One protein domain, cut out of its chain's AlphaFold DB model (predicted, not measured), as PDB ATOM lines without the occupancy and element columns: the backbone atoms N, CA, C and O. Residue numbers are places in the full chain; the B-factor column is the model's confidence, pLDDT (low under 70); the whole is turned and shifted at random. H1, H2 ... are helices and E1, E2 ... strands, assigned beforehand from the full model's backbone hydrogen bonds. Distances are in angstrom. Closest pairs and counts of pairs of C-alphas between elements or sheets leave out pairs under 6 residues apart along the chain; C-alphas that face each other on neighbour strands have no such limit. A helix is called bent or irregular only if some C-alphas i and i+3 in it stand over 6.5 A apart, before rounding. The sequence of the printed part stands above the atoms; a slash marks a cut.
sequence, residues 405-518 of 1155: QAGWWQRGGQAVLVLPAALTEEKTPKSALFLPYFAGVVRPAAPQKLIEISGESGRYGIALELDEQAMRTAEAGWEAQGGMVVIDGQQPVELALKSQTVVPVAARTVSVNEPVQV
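AT A GLANCE: This is residues 405 to 518 of the 1155 residues of the protein "DUF255 domain-containing protein" of Lautropia dentalis (UniProt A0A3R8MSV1). One sheet of eight strands is bent back on itself into a small, flattened barrel that is only loosely closed: E3 comes near E4, E5 and E8 without being their neighbour in the sheet. It is a folded sheet, with two leaves that face each other, E3 and E6 on one side and E1, E2, E5, E4 and E8 on the other, with E7 as the hinge; the short helix H2 lies outside over E7, H1 lies off the sheet, and the last residues, 514 to 518, lead away as a tail. The printed part has 114 residues with two named helices and eight named strands, in the order E1 E2 E3 E4 E5 H1 H2 E6 E7 E8. Across the mixed sheet the order is E3, E6, E7, E1, E2, E5, E4, E8, and the class is mostly strand. The whole is compact, with a radius of gyration of the C-alphas of 13.3 A, and spans 39 by 38 by 23 A.

HOW THE PARTS SIT: The sheet is strongly twisted and curled like part of a barrel; the way across it turns by 132 degrees from edge to edge. In one leaf, E1, residues 405 to 411, and E2, residues 414 to 418, form an antiparallel hairpin, with N 409 and O 416 at 3.0 A. E5, residues 460 to 465, is antiparallel to E2, with N 417 and O 462 at 2.9 A. E4, residues 448 to 453, forms a hairpin with E5, with N 451 and O 461 at 2.8 A. The edge strand E8, residues 506 to 513, is antiparallel to E4, with N 450 and O 511 at 2.9 A, and bends by 64 degrees at residue 510. E7, residues 493 to 499, is parallel to E1 at 48 degrees, with N 408 and O 498 at 2.8 A. Its pairing is staggered: residues 496 to 499 pair with E1, and residues 493 to 495 with E6, residues 483 to 487. E6 and E7 form an antiparallel hairpin, with N 485 and O 493 at 2.9 A. The other edge strand, E3, residues 432 to 436, is antiparallel to E6, with N 433 and O 486 at 2.9 A. The closest C-alphas of E3 and E4 are those of Ala 432 and Leu 450, 6.2 A apart; those of E3 and E8 are Leu 433 and Asn 513, 6.8 A apart. H2, residues 478 to 481, is on the sheet at a height of 7.0 A and only just over E7, with 3 C-alphas falling on it; the closest C-alphas are those of Glu 479 and Leu 497, 5.7 A. H1, residues 468 to 473, is not on the sheet and is apart from H2. In H1 each O i to N i+4 pair is within hydrogen-bond range, while H2 is too short for such a pair.

IN THESE COORDINATES: E1 begins at C-alpha 405, (99.944, 122.216, 103.503), and is 19.9 A long. E7 is 18.6 A long, E5 16.9 A, E4 15.2 A, E6 13.4 A, E2 13.2 A and E3 13.0 A. H1 begins at C-alpha 468, (94.512, 99.318, 96.978), and measures 8.9 A; H2 measures 5.7 A. E8, 16.6 A long, ends at C-alpha 513, (86.574, 116.362, 87.010).

THE WHOLE: The two C-alphas farthest apart, those of Glu 426 and Thr 473, are 39.2 A apart. The printed part has no cut. Two links are long: E2 to E3 with 13 residues and E3 to E4 with 11. The mean pLDDT of the printed part is 85.7; residues 425 to 426, 457, 506 to 507 and 518 are under 70.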
ATOM      1  N   GLN A 405     100.250 123.461 102.788       92.19
ATOM      2  CA  GLN A 405      99.944 122.216 103.503       92.19
ATOM      3  C   GLN A 405      98.479 121.819 103.306       92.19
ATOM      4  O   GLN A 405      97.581 122.423 103.895       92.19
ATOM      5  N   ALA A 406      98.253 120.779 102.506       93.19
ATOM      6  CA  ALA A 406      96.949 120.161 102.316       93.19
ATOM      7  C   ALA A 406      96.758 118.986 103.286       93.19
ATOM      8  O   ALA A 406      97.692 118.239 103.589       93.19
ATOM      9  N   GLY A 407      95.533 118.807 103.774       92.56
ATOM     10  CA  GLY A 407      95.189 117.659 104.606       92.56
ATOM     11  C   GLY A 407      95.011 116.406 103.759       92.56
ATOM     12  O   GLY A 407      94.308 116.447 102.757       92.56
ATOM     13  N   TRP A 408      95.603 115.289 104.165       92.88
ATOM     14  CA  TRP A 408      95.411 113.995 103.517       92.88
ATOM     15  C   TRP A 408      94.705 113.030 104.465       92.88
ATOM     16  O   TRP A 408      95.267 112.630 105.482       92.88
ATOM     17  N   TRP A 409      93.476 112.643 104.138       91.44
ATOM     18  CA  TRP A 409      92.751 111.588 104.845       91.44
ATOM     19  C   TRP A 409      92.515 110.401 103.910       91.44
ATOM     20  O   TRP A 409      92.183 110.606 102.746       91.44
ATOM     21  N   GLN A 410      92.648 109.165 104.402       90.19
ATOM     22  CA  GLN A 410      92.480 107.953 103.590       90.19
ATOM     23  C   GLN A 410      91.837 106.796 104.363       90.19
ATOM     24  O   GLN A 410      92.137 106.579 105.539       90.19
ATOM     25  N   ARG A 411      90.968 106.031 103.690       85.25
ATOM     26  CA  ARG A 411      90.316 104.822 104.220       85.25
ATOM     27  C   ARG A 411      89.732 103.981 103.081       85.25
ATOM     28  O   ARG A 411      88.875 104.466 102.357       85.25
ATOM     29  N   GLY A 412      90.135 102.710 102.979       78.38
ATOM     30  CA  GLY A 412      89.477 101.686 102.142       78.38
ATOM     31  C   GLY A 412      89.268 102.081 100.675       78.38
ATOM     32  O   GLY A 412      88.142 102.355 100.271       78.38
ATOM     33  N   GLY A 413      90.351 102.159  99.896       87.75
ATOM     34  CA  GLY A 413      90.295 102.505  98.468       87.75
ATOM     35  C   GLY A 413      89.916 103.962  98.156       87.75
ATOM     36  O   GLY A 413      89.790 104.316  96.988       87.75
ATOM     37  N   GLN A 414      89.741 104.820  99.166       91.06
ATOM     38  CA  GLN A 414      89.364 106.226  99.001       91.06
ATOM     39  C   GLN A 414      90.260 107.158  99.819       91.06
ATOM     40  O   GLN A 414      90.719 106.806 100.911       91.06
ATOM     41  N   ALA A 415      90.457 108.370  99.304       91.94
ATOM     42  CA  ALA A 415      91.095 109.477 100.002       91.94
ATOM     43  C   ALA A 415      90.309 110.785  99.839       91.94
ATOM     44  O   ALA A 415      89.528 110.958  98.904       91.94
ATOM     45  N   VAL A 416      90.548 111.721 100.754       92.81
ATOM     46  CA  VAL A 416      90.097 113.108 100.667       92.81
ATOM     47  C   VAL A 416      91.296 114.020 100.895       92.81
ATOM     48  O   VAL A 416      91.899 114.024 101.969       92.81
ATOM     49  N   LEU A 417      91.605 114.813  99.874       94.00
ATOM     50  CA  LEU A 417      92.561 115.907  99.926       94.00
ATOM     51  C   LEU A 417      91.837 117.172 100.404       94.00
ATOM     52  O   LEU A 417      91.088 117.779  99.643       94.00
ATOM     53  N   VAL A 418      92.032 117.572 101.656       92.44
ATOM     54  CA  VAL A 418      91.479 118.810 102.222       92.44
ATOM     55  C   VAL A 418      92.319 119.994 101.745       92.44
ATOM     56  O   VAL A 418      93.515 120.063 102.039       92.44
ATOM     57  N   LEU A 419      91.699 120.929 101.021       92.25
ATOM     58  CA  LEU A 419      92.396 122.090 100.469       92.25
ATOM     59  C   LEU A 419      92.702 123.124 101.573       92.25
ATOM     60  O   LEU A 419      91.890 123.306 102.487       92.25
ATOM     61  N   PRO A 420      93.845 123.834 101.507       89.12
ATOM     62  CA  PRO A 420      94.115 124.964 102.391       89.12
ATOM     63  C   PRO A 420      93.097 126.085 102.143       89.12
ATOM     64  O   PRO A 420      92.908 126.494 101.000       89.12
ATOM     65  N   ALA A 421      92.501 126.645 103.202       83.94
ATOM     66  CA  ALA A 421      91.484 127.702 103.083       83.94
ATOM     67  C   ALA A 421      91.984 128.969 102.352       83.94
ATOM     68  O   ALA A 421      91.205 129.666 101.708       83.94
ATOM     69  N   ALA A 422      93.296 129.232 102.392       83.94
ATOM     70  CA  ALA A 422      93.940 130.315 101.646       83.94
ATOM     71  C   ALA A 422      93.902 130.130 100.113       83.94
ATOM     72  O   ALA A 422      94.131 131.090  99.390       83.94
ATOM     73  N   LEU A 423      93.610 128.924  99.605       83.38
ATOM     74  CA  LEU A 423      93.431 128.663  98.168       83.38
ATOM     75  C   LEU A 423      91.958 128.747  97.726       83.38
ATOM     76  O   LEU A 423      91.650 128.508  96.561       83.38
ATOM     77  N   THR A 424      91.036 129.055  98.644       77.38
ATOM     78  CA  THR A 424      89.584 129.084  98.395       77.38
ATOM     79  C   THR A 424      88.935 130.363  98.940       77.38
ATOM     80  O   THR A 424      87.820 130.308  99.451       77.38
ATOM     81  N   GLU A 425      89.657 131.492  98.860       66.81
ATOM     82  CA  GLU A 425      89.384 132.837  99.420       66.81
ATOM     83  C   GLU A 425      87.900 133.283  99.439       66.81
ATOM     84  O   GLU A 425      87.449 134.043  98.576       66.81
ATOM     85  N   GLU A 426      87.134 132.794 100.420       60.25
ATOM     86  CA  GLU A 426      85.685 133.014 100.632       60.25
ATOM     87  C   GLU A 426      84.778 132.809  99.395       60.25
ATOM     88  O   GLU A 426      83.588 133.134  99.408       60.25
ATOM     89  N   LYS A 427      85.307 132.218  98.319       75.94
ATOM     90  CA  LYS A 427      84.626 131.985  97.042       75.94
ATOM     91  C   LYS A 427      84.594 130.491  96.774       75.94
ATOM     92  O   LYS A 427      85.640 129.854  96.689       75.94
ATOM     93  N   THR A 428      83.397 129.943  96.583       81.81
ATOM     94  CA  THR A 428      83.216 128.542  96.188       81.81
ATOM     95  C   THR A 428      83.928 128.271  94.855       81.81
ATOM     96  O   THR A 428      83.516 128.849  93.842       81.81
ATOM     97  N   PRO A 429      84.961 127.407  94.816       88.06
ATOM     98  CA  PRO A 429      85.607 127.027  93.565       88.06
ATOM     99  C   PRO A 429      84.626 126.240  92.686       88.06
ATOM    100  O   PRO A 429      83.826 125.443  93.179       88.06
ATOM    101  N   LYS A 430      84.668 126.467  91.372       89.75
ATOM    102  CA  LYS A 430      83.854 125.756  90.377       89.75
ATOM    103  C   LYS A 430      84.497 124.424  90.012       89.75
ATOM    104  O   LYS A 430      83.786 123.436  89.837       89.75
ATOM    105  N   SER A 431      85.822 124.381  89.919       90.50
ATOM    106  CA  SER A 431      86.608 123.171  89.676       90.50
ATOM    107  C   SER A 431      87.909 123.193  90.474       90.50
ATOM    108  O   SER A 431      88.501 124.245  90.710       90.50
ATOM    109  N   ALA A 432      88.360 122.012  90.890       92.19
ATOM    110  CA  ALA A 432      89.689 121.812  91.441       92.19
ATOM    111  C   ALA A 432      90.191 120.429  91.017       92.19
ATOM    112  O   ALA A 432      89.490 119.434  91.213       92.19
ATOM    113  N   LEU A 433      91.389 120.379  90.441       94.31
ATOM    114  CA  LEU A 433      92.031 119.157  89.973       94.31
ATOM    115  C   LEU A 433      93.353 118.946  90.711       94.31
ATOM    116  O   LEU A 433      94.211 119.825  90.692       94.31
ATOM    117  N   PHE A 434      93.529 117.775  91.324       95.75
ATOM    118  CA  PHE A 434      94.785 117.364  91.946       95.75
ATOM    119  C   PHE A 434      95.631 116.527  90.984       95.75
ATOM    120  O   PHE A 434      95.151 115.570  90.369       95.75
ATOM    121  N   LEU A 435      96.909 116.876  90.890       95.81
ATOM    122  CA  LEU A 435      97.902 116.246  90.032       95.81
ATOM    123  C   LEU A 435      99.038 115.728  90.938       95.81
ATOM    124  O   LEU A 435      99.892 116.517  91.355       95.81
ATOM    125  N   PRO A 436      99.021 114.437  91.327       94.94
ATOM    126  CA  PRO A 436      99.976 113.878  92.283       94.94
ATOM    127  C   PRO A 436     101.379 113.784  91.682       94.94
ATOM    128  O   PRO A 436     101.542 113.402  90.523       94.94
ATOM    129  N   TYR A 437     102.408 114.077  92.477       93.38
ATOM    130  CA  TYR A 437     103.802 113.932  92.042       93.38
ATOM    131  C   TYR A 437     104.309 112.483  92.146       93.38
ATOM    132  O   TYR A 437     105.234 112.117  91.424       93.38
ATOM    133  N   PHE A 438     103.662 111.666  92.980       90.38
ATOM    134  CA  PHE A 438     103.883 110.227  93.133       90.38
ATOM    135  C   PHE A 438     102.993 109.403  92.181       90.38
ATOM    136  O   PHE A 438     101.847 109.761  91.900       90.38
ATOM    137  N   ALA A 439     103.504 108.263  91.709       86.94
ATOM    138  CA  ALA A 439     102.790 107.349  90.810       86.94
ATOM    139  C   ALA A 439     102.000 106.254  91.563       86.94
ATOM    140  O   ALA A 439     102.224 106.002  92.747       86.94
ATOM    141  N   GLY A 440     101.073 105.587  90.866       83.31
ATOM    142  CA  GLY A 440     100.380 104.360  91.298       83.31
ATOM    143  C   GLY A 440      99.311 104.495  92.395       83.31
ATOM    144  O   GLY A 440      98.307 103.794  92.342       83.31
ATOM    145  N   VAL A 441      99.488 105.380  93.380       88.25
ATOM    146  CA  VAL A 441      98.615 105.447  94.573       88.25
ATOM    147  C   VAL A 441      97.205 105.982  94.277       88.25
ATOM    148  O   VAL A 441      96.224 105.378  94.708       88.25
ATOM    149  N   VAL A 442      97.081 107.102  93.555       91.19
ATOM    150  CA  VAL A 442      95.785 107.680  93.143       91.19
ATOM    151  C   VAL A 442      95.454 107.184  91.743       91.19
ATOM    152  O   VAL A 442      96.266 107.372  90.840       91.19
ATOM    153  N   ARG A 443      94.258 106.617  91.543       90.75
ATOM    154  CA  ARG A 443      93.812 106.107  90.236       90.75
ATOM    155  C   ARG A 443      93.579 107.259  89.246       90.75
ATOM    156  O   ARG A 443      92.624 108.018  89.429       90.75
ATOM    157  N   PRO A 444      94.385 107.399  88.177       90.62
ATOM    158  CA  PRO A 444      94.234 108.473  87.198       90.62
ATOM    159  C   PRO A 444      92.907 108.388  86.439       90.62
ATOM    160  O   PRO A 444      92.259 109.415  86.246       90.62
ATOM    161  N   ALA A 445      92.453 107.189  86.064       88.12
ATOM    162  CA  ALA A 445      91.176 107.003  85.371       88.12
ATOM    163  C   ALA A 445      89.936 107.409  86.204       88.12
ATOM    164  O   ALA A 445      88.875 107.685  85.643       88.12
ATOM    165  N   ALA A 446      90.043 107.475  87.537       90.06
ATOM    166  CA  ALA A 446      88.910 107.791  88.405       90.06
ATOM    167  C   ALA A 446      88.526 109.291  88.347       90.06
ATOM    168  O   ALA A 446      89.411 110.156  88.396       90.06
ATOM    169  N   PRO A 447      87.227 109.653  88.286       90.56
ATOM    170  CA  PRO A 447      86.784 111.049  88.340       90.56
ATOM    171  C   PRO A 447      87.055 111.687  89.710       90.56
ATOM    172  O   PRO A 447      86.599 111.180  90.738       90.56
ATOM    173  N   GLN A 448      87.748 112.828  89.729       93.56
ATOM    174  CA  GLN A 448      88.029 113.558  90.969       93.56
ATOM    175  C   GLN A 448      86.846 114.460  91.336       93.56
ATOM    176  O   GLN A 448      86.397 115.267  90.520       93.56
ATOM    177  N   LYS A 449      86.323 114.330  92.559       92.62
ATOM    178  CA  LYS A 449      85.084 115.003  92.989       92.62
ATOM    179  C   LYS A 449      85.426 116.138  93.952       92.62
ATOM    180  O   LYS A 449      85.875 115.875  95.065       92.62
ATOM    181  N   LEU A 450      85.197 117.386  93.544       92.56
ATOM    182  CA  LEU A 450      85.301 118.543  94.431       92.56
ATOM    183  C   LEU A 450      84.125 118.505  95.414       92.56
ATOM    184  O   LEU A 450      82.963 118.487  95.000       92.56
ATOM    185  N   ILE A 451      84.424 118.488  96.709       90.62
ATOM    186  CA  ILE A 451      83.454 118.398  97.800       90.62
ATOM    187  C   ILE A 451      83.570 119.578  98.767       90.62
ATOM    188  O   ILE A 451      84.649 120.110  99.018       90.62
ATOM    189  N   GLU A 452      82.435 119.957  99.338       89.56
ATOM    190  CA  GLU A 452      82.315 120.873 100.470       89.56
ATOM    191  C   GLU A 452      82.278 120.055 101.770       89.56
ATOM    192  O   GLU A 452      81.585 119.031 101.844       89.56
ATOM    193  N   ILE A 453      83.051 120.461 102.780       86.19
ATOM    194  CA  ILE A 453      83.228 119.694 104.021       86.19
ATOM    195  C   ILE A 453      82.185 120.129 105.061       86.19
ATOM    196  O   ILE A 453      81.977 121.310 105.328       86.19
ATOM    197  N   SER A 454      81.498 119.150 105.646       76.56
ATOM    198  CA  SER A 454      80.389 119.369 106.573       76.56
ATOM    199  C   SER A 454      80.851 119.973 107.896       76.56
ATOM    200  O   SER A 454      81.873 119.577 108.451       76.56
ATOM    201  N   GLY A 455      80.065 120.923 108.406       70.31
ATOM    202  CA  GLY A 455      80.353 121.668 109.634       70.31
ATOM    203  C   GLY A 455      81.268 122.887 109.456       70.31
ATOM    204  O   GLY A 455      81.315 123.714 110.359       70.31
ATOM    205  N   GLU A 456      81.937 123.046 108.308       70.00
ATOM    206  CA  GLU A 456      82.902 124.130 108.067       70.00
ATOM    207  C   GLU A 456      82.644 124.826 106.720       70.00
ATOM    208  O   GLU A 456      83.221 124.484 105.686       70.00
ATOM    209  N   SER A 457      81.759 125.828 106.732       68.44
ATOM    210  CA  SER A 457      81.414 126.631 105.551       68.44
ATOM    211  C   SER A 457      82.651 127.270 104.917       68.44
ATOM    212  O   SER A 457      83.386 127.988 105.593       68.44
ATOM    213  N   GLY A 458      82.856 127.041 103.617       76.62
ATOM    214  CA  GLY A 458      84.013 127.550 102.875       76.62
ATOM    215  C   GLY A 458      85.255 126.648 102.907       76.62
ATOM    216  O   GLY A 458      86.226 126.965 102.224       76.62
ATOM    217  N   ARG A 459      85.246 125.513 103.631       86.19
ATOM    218  CA  ARG A 459      86.315 124.505 103.525       86.19
ATOM    219  C   ARG A 459      85.970 123.462 102.458       86.19
ATOM    220  O   ARG A 459      84.992 122.721 102.576       86.19
ATOM    221  N   TYR A 460      86.827 123.360 101.447       90.69
ATOM    222  CA  TYR A 460      86.680 122.424 100.332       90.69
ATOM    223  C   TYR A 460      87.734 121.311 100.364       90.69
ATOM    224  O   TYR A 460      88.788 121.427 100.993       90.69
ATOM    225  N   GLY A 461      87.450 120.213  99.671       91.69
ATOM    226  CA  GLY A 461      88.382 119.111  99.466       91.69
ATOM    227  C   GLY A 461      88.126 118.385  98.150       91.69
ATOM    228  O   GLY A 461      87.098 118.587  97.511       91.69
ATOM    229  N   ILE A 462      89.050 117.524  97.741       94.50
ATOM    230  CA  ILE A 462      88.920 116.683  96.549       94.50
ATOM    231  C   ILE A 462      88.860 115.229  97.013       94.50
ATOM    232  O   ILE A 462      89.802 114.733  97.631       94.50
ATOM    233  N   ALA A 463      87.750 114.548  96.734       93.00
ATOM    234  CA  ALA A 463      87.628 113.113  96.948       93.00
ATOM    235  C   ALA A 463      88.258 112.354  95.768       93.00
ATOM    236  O   ALA A 463      87.972 112.638  94.599       93.00
ATOM    237  N   LEU A 464      89.118 111.397  96.109       94.19
ATOM    238  CA  LEU A 464      89.988 110.634  95.218       94.19
ATOM    239  C   LEU A 464      89.763 109.135  95.440       94.19
ATOM    240  O   LEU A 464      89.524 108.693  96.566       94.19
ATOM    241  N   GLU A 465      89.895 108.344  94.381       92.25
ATOM    242  CA  GLU A 465      89.930 106.882  94.476       92.25
ATOM    243  C   GLU A 465      91.392 106.419  94.418       92.25
ATOM    244  O   GLU A 465      92.184 106.900  93.603       92.25
ATOM    245  N   LEU A 466      91.759 105.516  95.323       91.62
ATOM    246  CA  LEU A 466      93.102 104.958  95.443       91.62
ATOM    247  C   LEU A 466      93.158 103.572  94.805       91.62
ATOM    248  O   LEU A 466      92.163 102.842  94.808       91.62
ATOM    249  N   ASP A 467      94.334 103.170  94.331       88.31
ATOM    250  CA  ASP A 467      94.563 101.762  94.044       88.31
ATOM    251  C   ASP A 467      95.008 101.023  95.308       88.31
ATOM    252  O   ASP A 467      96.061 101.302  95.883       88.31
ATOM    253  N   GLU A 468      94.197 100.065  95.762       84.44
ATOM    254  CA  GLU A 468      94.512  99.318  96.978       84.44
ATOM    255  C   GLU A 468      95.761  98.440  96.862       84.44
ATOM    256  O   GLU A 468      96.383  98.138  97.879       84.44
ATOM    257  N   GLN A 469      96.108  97.966  95.662       81.75
ATOM    258  CA  GLN A 469      97.270  97.107  95.479       81.75
ATOM    259  C   GLN A 469      98.546  97.943  95.479       81.75
ATOM    260  O   GLN A 469      99.469  97.592  96.209       81.75
ATOM    261  N   ALA A 470      98.549  99.088  94.787       77.50
ATOM    262  CA  ALA A 470      99.637 100.059  94.887       77.50
ATOM    263  C   ALA A 470      99.803 100.581  96.326       77.50
ATOM    264  O   ALA A 470     100.915 100.607  96.844       77.50
ATOM    265  N   MET A 471      98.709 100.903  97.027       81.38
ATOM    266  CA  MET A 471      98.745 101.323  98.439       81.38
ATOM    267  C   MET A 471      99.322 100.271  99.398       81.38
ATOM    268  O   MET A 471      99.814 100.632 100.464       81.38
ATOM    269  N   ARG A 472      99.273  98.977  99.047       79.88
ATOM    270  CA  ARG A 472      99.904  97.891  99.822       79.88
ATOM    271  C   ARG A 472     101.390  97.692  99.497       79.88
ATOM    272  O   ARG A 472     102.058  96.984 100.245       79.88
ATOM    273  N   THR A 473     101.897  98.277  98.410       78.00
ATOM    274  CA  THR A 473     103.288  98.113  97.941       78.00
ATOM    275  C   THR A 473     104.078  99.422  97.843       78.00
ATOM    276  O   THR A 473     105.266  99.378  97.534       78.00
ATOM    277  N   ALA A 474     103.453 100.576  98.090       75.38
ATOM    278  CA  ALA A 474     104.104 101.881  98.080       75.38
ATOM    279  C   ALA A 474     105.145 102.020  99.207       75.38
ATOM    280  O   ALA A 474     104.925 101.587 100.340       75.38
ATOM    281  N   GLU A 475     106.273 102.662  98.899       74.69
ATOM    282  CA  GLU A 475     107.343 102.933  99.863       74.69
ATOM    283  C   GLU A 475     106.879 103.910 100.955       74.69
ATOM    284  O   GLU A 475     106.145 104.864 100.690       74.69
ATOM    285  N   ALA A 476     107.311 103.691 102.199       76.62
ATOM    286  CA  ALA A 476     106.885 104.510 103.331       76.62
ATOM    287  C   ALA A 476     107.317 105.981 103.168       76.62
ATOM    288  O   ALA A 476     108.505 106.269 103.026       76.62
ATOM    289  N   GLY A 477     106.358 106.911 103.240       80.06
ATOM    290  CA  GLY A 477     106.605 108.347 103.088       80.06
ATOM    291  C   GLY A 477     106.419 108.892 101.668       80.06
ATOM    292  O   GLY A 477     106.847 110.017 101.405       80.06
ATOM    293  N   TRP A 478     105.767 108.155 100.759       83.69
ATOM    294  CA  TRP A 478     105.375 108.663  99.433       83.69
ATOM    295  C   TRP A 478     104.569 109.974  99.506       83.69
ATOM    296  O   TRP A 478     104.657 110.793  98.592       83.69
ATOM    297  N   GLU A 479     103.856 110.227 100.611       83.81
ATOM    298  CA  GLU A 479     103.123 111.472 100.868       83.81
ATOM    299  C   GLU A 479     104.030 112.715 100.807       83.81
ATOM    300  O   GLU A 479     103.589 113.788 100.390       83.81
ATOM    301  N   ALA A 480     105.311 112.569 101.170       86.25
ATOM    302  CA  ALA A 480     106.297 113.648 101.147       86.25
ATOM    303  C   ALA A 480     106.648 114.126  99.727       86.25
ATOM    304  O   ALA A 480     107.183 115.222  99.575       86.25
ATOM    305  N   GLN A 481     106.325 113.346  98.686       88.44
ATOM    306  CA  GLN A 481     106.471 113.786  97.295       88.44
ATOM    307  C   GLN A 481     105.436 114.850  96.911       88.44
ATOM    308  O   GLN A 481     105.686 115.619  95.990       88.44
ATOM    309  N   GLY A 482     104.292 114.916  97.602       92.88
ATOM    310  CA  GLY A 482     103.277 115.941  97.376       92.88
ATOM    311  C   GLY A 482     102.558 115.854  96.024       92.88
ATOM    312  O   GLY A 482     102.339 114.784  95.449       92.88
ATOM    313  N   GLY A 483     102.153 117.013  95.520       94.31
ATOM    314  CA  GLY A 483     101.509 117.185  94.221       94.31
ATOM    315  C   GLY A 483     101.274 118.661  93.933       94.31
ATOM    316  O   GLY A 483     101.801 119.523  94.633       94.31
ATOM    317  N   MET A 484     100.420 118.963  92.964       94.56
ATOM    318  CA  MET A 484      99.898 120.318  92.762       94.56
ATOM    319  C   MET A 484      98.387 120.308  92.541       94.56
ATOM    320  O   MET A 484      97.814 119.291  92.143       94.56
ATOM    321  N   VAL A 485      97.737 121.440  92.804       94.94
ATOM    322  CA  VAL A 485      96.310 121.647  92.530       94.94
ATOM    323  C   VAL A 485      96.107 122.790  91.542       94.94
ATOM    324  O   VAL A 485      96.742 123.837  91.651       94.94
ATOM    325  N   VAL A 486      95.198 122.585  90.591       94.19
ATOM    326  CA  VAL A 486      94.706 123.609  89.660       94.19
ATOM    327  C   VAL A 486      93.265 123.925  90.044       94.19
ATOM    328  O   VAL A 486      92.419 123.032  90.006       94.19
ATOM    329  N   ILE A 487      92.981 125.169  90.434       91.94
ATOM    330  CA  ILE A 487      91.645 125.628  90.857       91.94
ATOM    331  C   ILE A 487      91.128 126.633  89.824       91.94
ATOM    332  O   ILE A 487      91.854 127.552  89.459       91.94
ATOM    333  N   ASP A 488      89.905 126.443  89.320       89.75
ATOM    334  CA  ASP A 488      89.229 127.315  88.337       89.75
ATOM    335  C   ASP A 488      90.033 127.668  87.056       89.75
ATOM    336  O   ASP A 488      89.667 128.589  86.323       89.75
ATOM    337  N   GLY A 489      91.102 126.920  86.751       84.50
ATOM    338  CA  GLY A 489      92.032 127.201  85.648       84.50
ATOM    339  C   GLY A 489      93.080 128.282  85.951       84.50
ATOM    340  O   GLY A 489      93.691 128.809  85.026       84.50
ATOM    341  N   GLN A 490      93.278 128.644  87.222       89.44
ATOM    342  CA  GLN A 490      94.339 129.555  87.659       89.44
ATOM    343  C   GLN A 490      95.704 128.848  87.750       89.44
ATOM    344  O   GLN A 490      95.792 127.626  87.608       89.44
ATOM    345  N   GLN A 491      96.769 129.621  88.000       90.50
ATOM    346  CA  GLN A 491      98.133 129.105  88.146       90.50
ATOM    347  C   GLN A 491      98.186 127.955  89.177       90.50
ATOM    348  O   GLN A 491      97.614 128.104  90.263       90.50
ATOM    349  N   PRO A 492      98.846 126.816  88.876       94.00
ATOM    350  CA  PRO A 492      98.902 125.688  89.799       94.00
ATOM    351  C   PRO A 492      99.625 126.044  91.100       94.00
ATOM    352  O   PRO A 492     100.612 126.775  91.086       94.00
ATOM    353  N   VAL A 493      99.183 125.464  92.215       93.25
ATOM    354  CA  VAL A 493      99.833 125.628  93.524       93.25
ATOM    355  C   VAL A 493     100.374 124.287  94.002       93.25
ATOM    356  O   VAL A 493      99.641 123.295  94.024       93.25
ATOM    357  N   GLU A 494     101.647 124.248  94.405       93.81
ATOM    358  CA  GLU A 494     102.254 123.050  94.995       93.81
ATOM    359  C   GLU A 494     101.648 122.733  96.366       93.81
ATOM    360  O   GLU A 494     101.438 123.621  97.197       93.81
ATOM    361  N   LEU A 495     101.409 121.447  96.622       94.19
ATOM    362  CA  LEU A 495     100.828 120.934  97.854       94.19
ATOM    363  C   LEU A 495     101.773 119.950  98.548       94.19
ATOM    364  O   LEU A 495     102.115 118.902  97.998       94.19
ATOM    365  N   ALA A 496     102.101 120.245  99.805       94.06
ATOM    366  CA  ALA A 496     102.679 119.273 100.727       94.06
ATOM    367  C   ALA A 496     101.543 118.520 101.437       94.06
ATOM    368  O   ALA A 496     100.672 119.146 102.049       94.06
ATOM    369  N   LEU A 497     101.539 117.186 101.366       93.88
ATOM    370  CA  LEU A 497     100.500 116.369 101.997       93.88
ATOM    371  C   LEU A 497     100.797 116.146 103.481       93.88
ATOM    372  O   LEU A 497     101.888 115.725 103.861       93.88
ATOM    373  N   LYS A 498      99.793 116.380 104.329       91.94
ATOM    374  CA  LYS A 498      99.861 116.129 105.769       91.94
ATOM    375  C   LYS A 498      98.746 115.185 106.197       91.94
ATOM    376  O   LYS A 498      97.577 115.566 106.180       91.94
ATOM    377  N   SER A 499      99.120 113.976 106.612       88.50
ATOM    378  CA  SER A 499      98.180 112.955 107.089       88.50
ATOM    379  C   SER A 499      97.287 113.477 108.227       88.50
ATOM    380  O   SER A 499      97.770 114.123 109.163       88.50
ATOM    381  N   GLN A 500      95.981 113.219 108.136       84.69
ATOM    382  CA  GLN A 500      94.961 113.630 109.102       84.69
ATOM    383  C   GLN A 500      94.232 112.419 109.689       84.69
ATOM    384  O   GLN A 500      93.789 111.522 108.975       84.69
ATOM    385  N   THR A 501      94.048 112.426 111.010       78.75
ATOM    386  CA  THR A 501      93.281 111.410 111.750       78.75
ATOM    387  C   THR A 501      91.776 111.691 111.781       78.75
ATOM    388  O   THR A 501      90.979 110.773 111.967       78.75
ATOM    389  N   VAL A 502      91.374 112.952 111.597       77.62
ATOM    390  CA  VAL A 502      89.968 113.382 111.576       77.62
ATOM    391  C   VAL A 502      89.357 113.070 110.211       77.62
ATOM    392  O   VAL A 502      89.942 113.395 109.183       77.62
ATOM    393  N   VAL A 503      88.170 112.457 110.202       76.81
ATOM    394  CA  VAL A 503      87.429 112.140 108.972       76.81
ATOM    395  C   VAL A 503      86.735 113.403 108.443       76.81
ATOM    396  O   VAL A 503      85.841 113.910 109.126       76.81
ATOM    397  N   PRO A 504      87.055 113.903 107.234       77.00
ATOM    398  CA  PRO A 504      86.278 114.962 106.603       77.00
ATOM    399  C   PRO A 504      84.943 114.388 106.110       77.00
ATOM    400  O   PRO A 504      84.884 113.635 105.139       77.00
ATOM    401  N   VAL A 505      83.847 114.736 106.784       73.44
ATOM    402  CA  VAL A 505      82.497 114.343 106.356       73.44
ATOM    403  C   VAL A 505      82.095 115.211 105.164       73.44
ATOM    404  O   VAL A 505      81.939 116.419 105.312       73.44
ATOM    405  N   ALA A 506      81.912 114.623 103.984       67.69
ATOM    406  CA  ALA A 506      81.441 115.361 102.811       67.69
ATOM    407  C   ALA A 506      79.984 115.826 103.007       67.69
ATOM    408  O   ALA A 506      79.100 115.004 103.243       67.69
ATOM    409  N   ALA A 507      79.724 117.131 102.888       62.75
ATOM    410  CA  ALA A 507      78.365 117.678 102.890       62.75
ATOM    411  C   ALA A 507      77.719 117.603 101.502       62.75
ATOM    412  O   ALA A 507      76.523 117.336 101.376       62.75
ATOM    413  N   ARG A 508      78.506 117.888 100.458       82.00
ATOM    414  CA  ARG A 508      78.011 118.107  99.097       82.00
ATOM    415  C   ARG A 508      79.133 117.960  98.070       82.00
ATOM    416  O   ARG A 508      80.230 118.456  98.295       82.00
ATOM    417  N   THR A 509      78.831 117.375  96.913       83.56
ATOM    418  CA  THR A 509      79.673 117.494  95.710       83.56
ATOM    419  C   THR A 509      79.376 118.819  95.007       83.56
ATOM    420  O   THR A 509      78.216 119.123  94.716       83.56
ATOM    421  N   VAL A 510      80.416 119.608  94.747       83.75
ATOM    422  CA  VAL A 510      80.345 120.900  94.047       83.75
ATOM    423  C   VAL A 510      80.493 120.691  92.540       83.75
ATOM    424  O   VAL A 510      79.681 121.198  91.767       83.75
ATOM    425  N   SER A 511      81.481 119.891  92.130       86.06
ATOM    426  CA  SER A 511      81.724 119.491  90.740       86.06
ATOM    427  C   SER A 511      82.500 118.173  90.658       86.06
ATOM    428  O   SER A 511      82.982 117.644  91.664       86.06
ATOM    429  N   VAL A 512      82.595 117.624  89.448       84.00
ATOM    430  CA  VAL A 512      83.383 116.431  89.127       84.00
ATOM    431  C   VAL A 512      84.331 116.778  87.980       84.00
ATOM    432  O   VAL A 512      84.014 117.632  87.155       84.00
ATOM    433  N   ASN A 513      85.518 116.175  87.996       82.44
ATOM    434  CA  ASN A 513      86.574 116.362  87.010       82.44
ATOM    435  C   ASN A 513      86.942 114.985  86.436       82.44
ATOM    436  O   ASN A 513      87.899 114.320  86.859       82.44
ATOM    437  N   GLU A 514      86.118 114.519  85.505       79.50
ATOM    438  CA  GLU A 514      86.397 113.396  84.614       79.50
ATOM    439  C   GLU A 514      87.715 113.617  83.837       79.50
ATOM    440  O   GLU A 514      88.126 114.759  83.616       79.50
ATOM    441  N   PRO A 515      88.428 112.550  83.434       74.44
ATOM    442  CA  PRO A 515      89.546 112.682  82.505       74.44
ATOM    443  C   PRO A 515      89.038 113.037  81.093       74.44
ATOM    444  O   PRO A 515      88.014 112.520  80.634       74.44
ATOM    445  N   VAL A 516      89.770 113.911  80.400       77.06
ATOM    446  CA  VAL A 516      89.484 114.331  79.022       77.06
ATOM    447  C   VAL A 516      89.586 113.111  78.116       77.06
ATOM    448  O   VAL A 516      90.592 112.406  78.134       77.06
ATOM    449  N   GLN A 517      88.544 112.838  77.336       70.19
ATOM    450  CA  GLN A 517      88.566 111.741  76.373       70.19
ATOM    451  C   GLN A 517      89.452 112.135  75.189       70.19
ATOM    452  O   GLN A 517      89.153 113.119  74.513       70.19
ATOM    453  N   VAL A 518      90.517 111.372  74.933       62.34
ATOM    454  CA  VAL A 518      91.281 111.501  73.685       62.34
ATOM    455  C   VAL A 518      90.374 111.027  72.550       62.34
ATOM    456  O   VAL A 518      89.844 109.917  72.609       62.34
TER     457      VAL A 518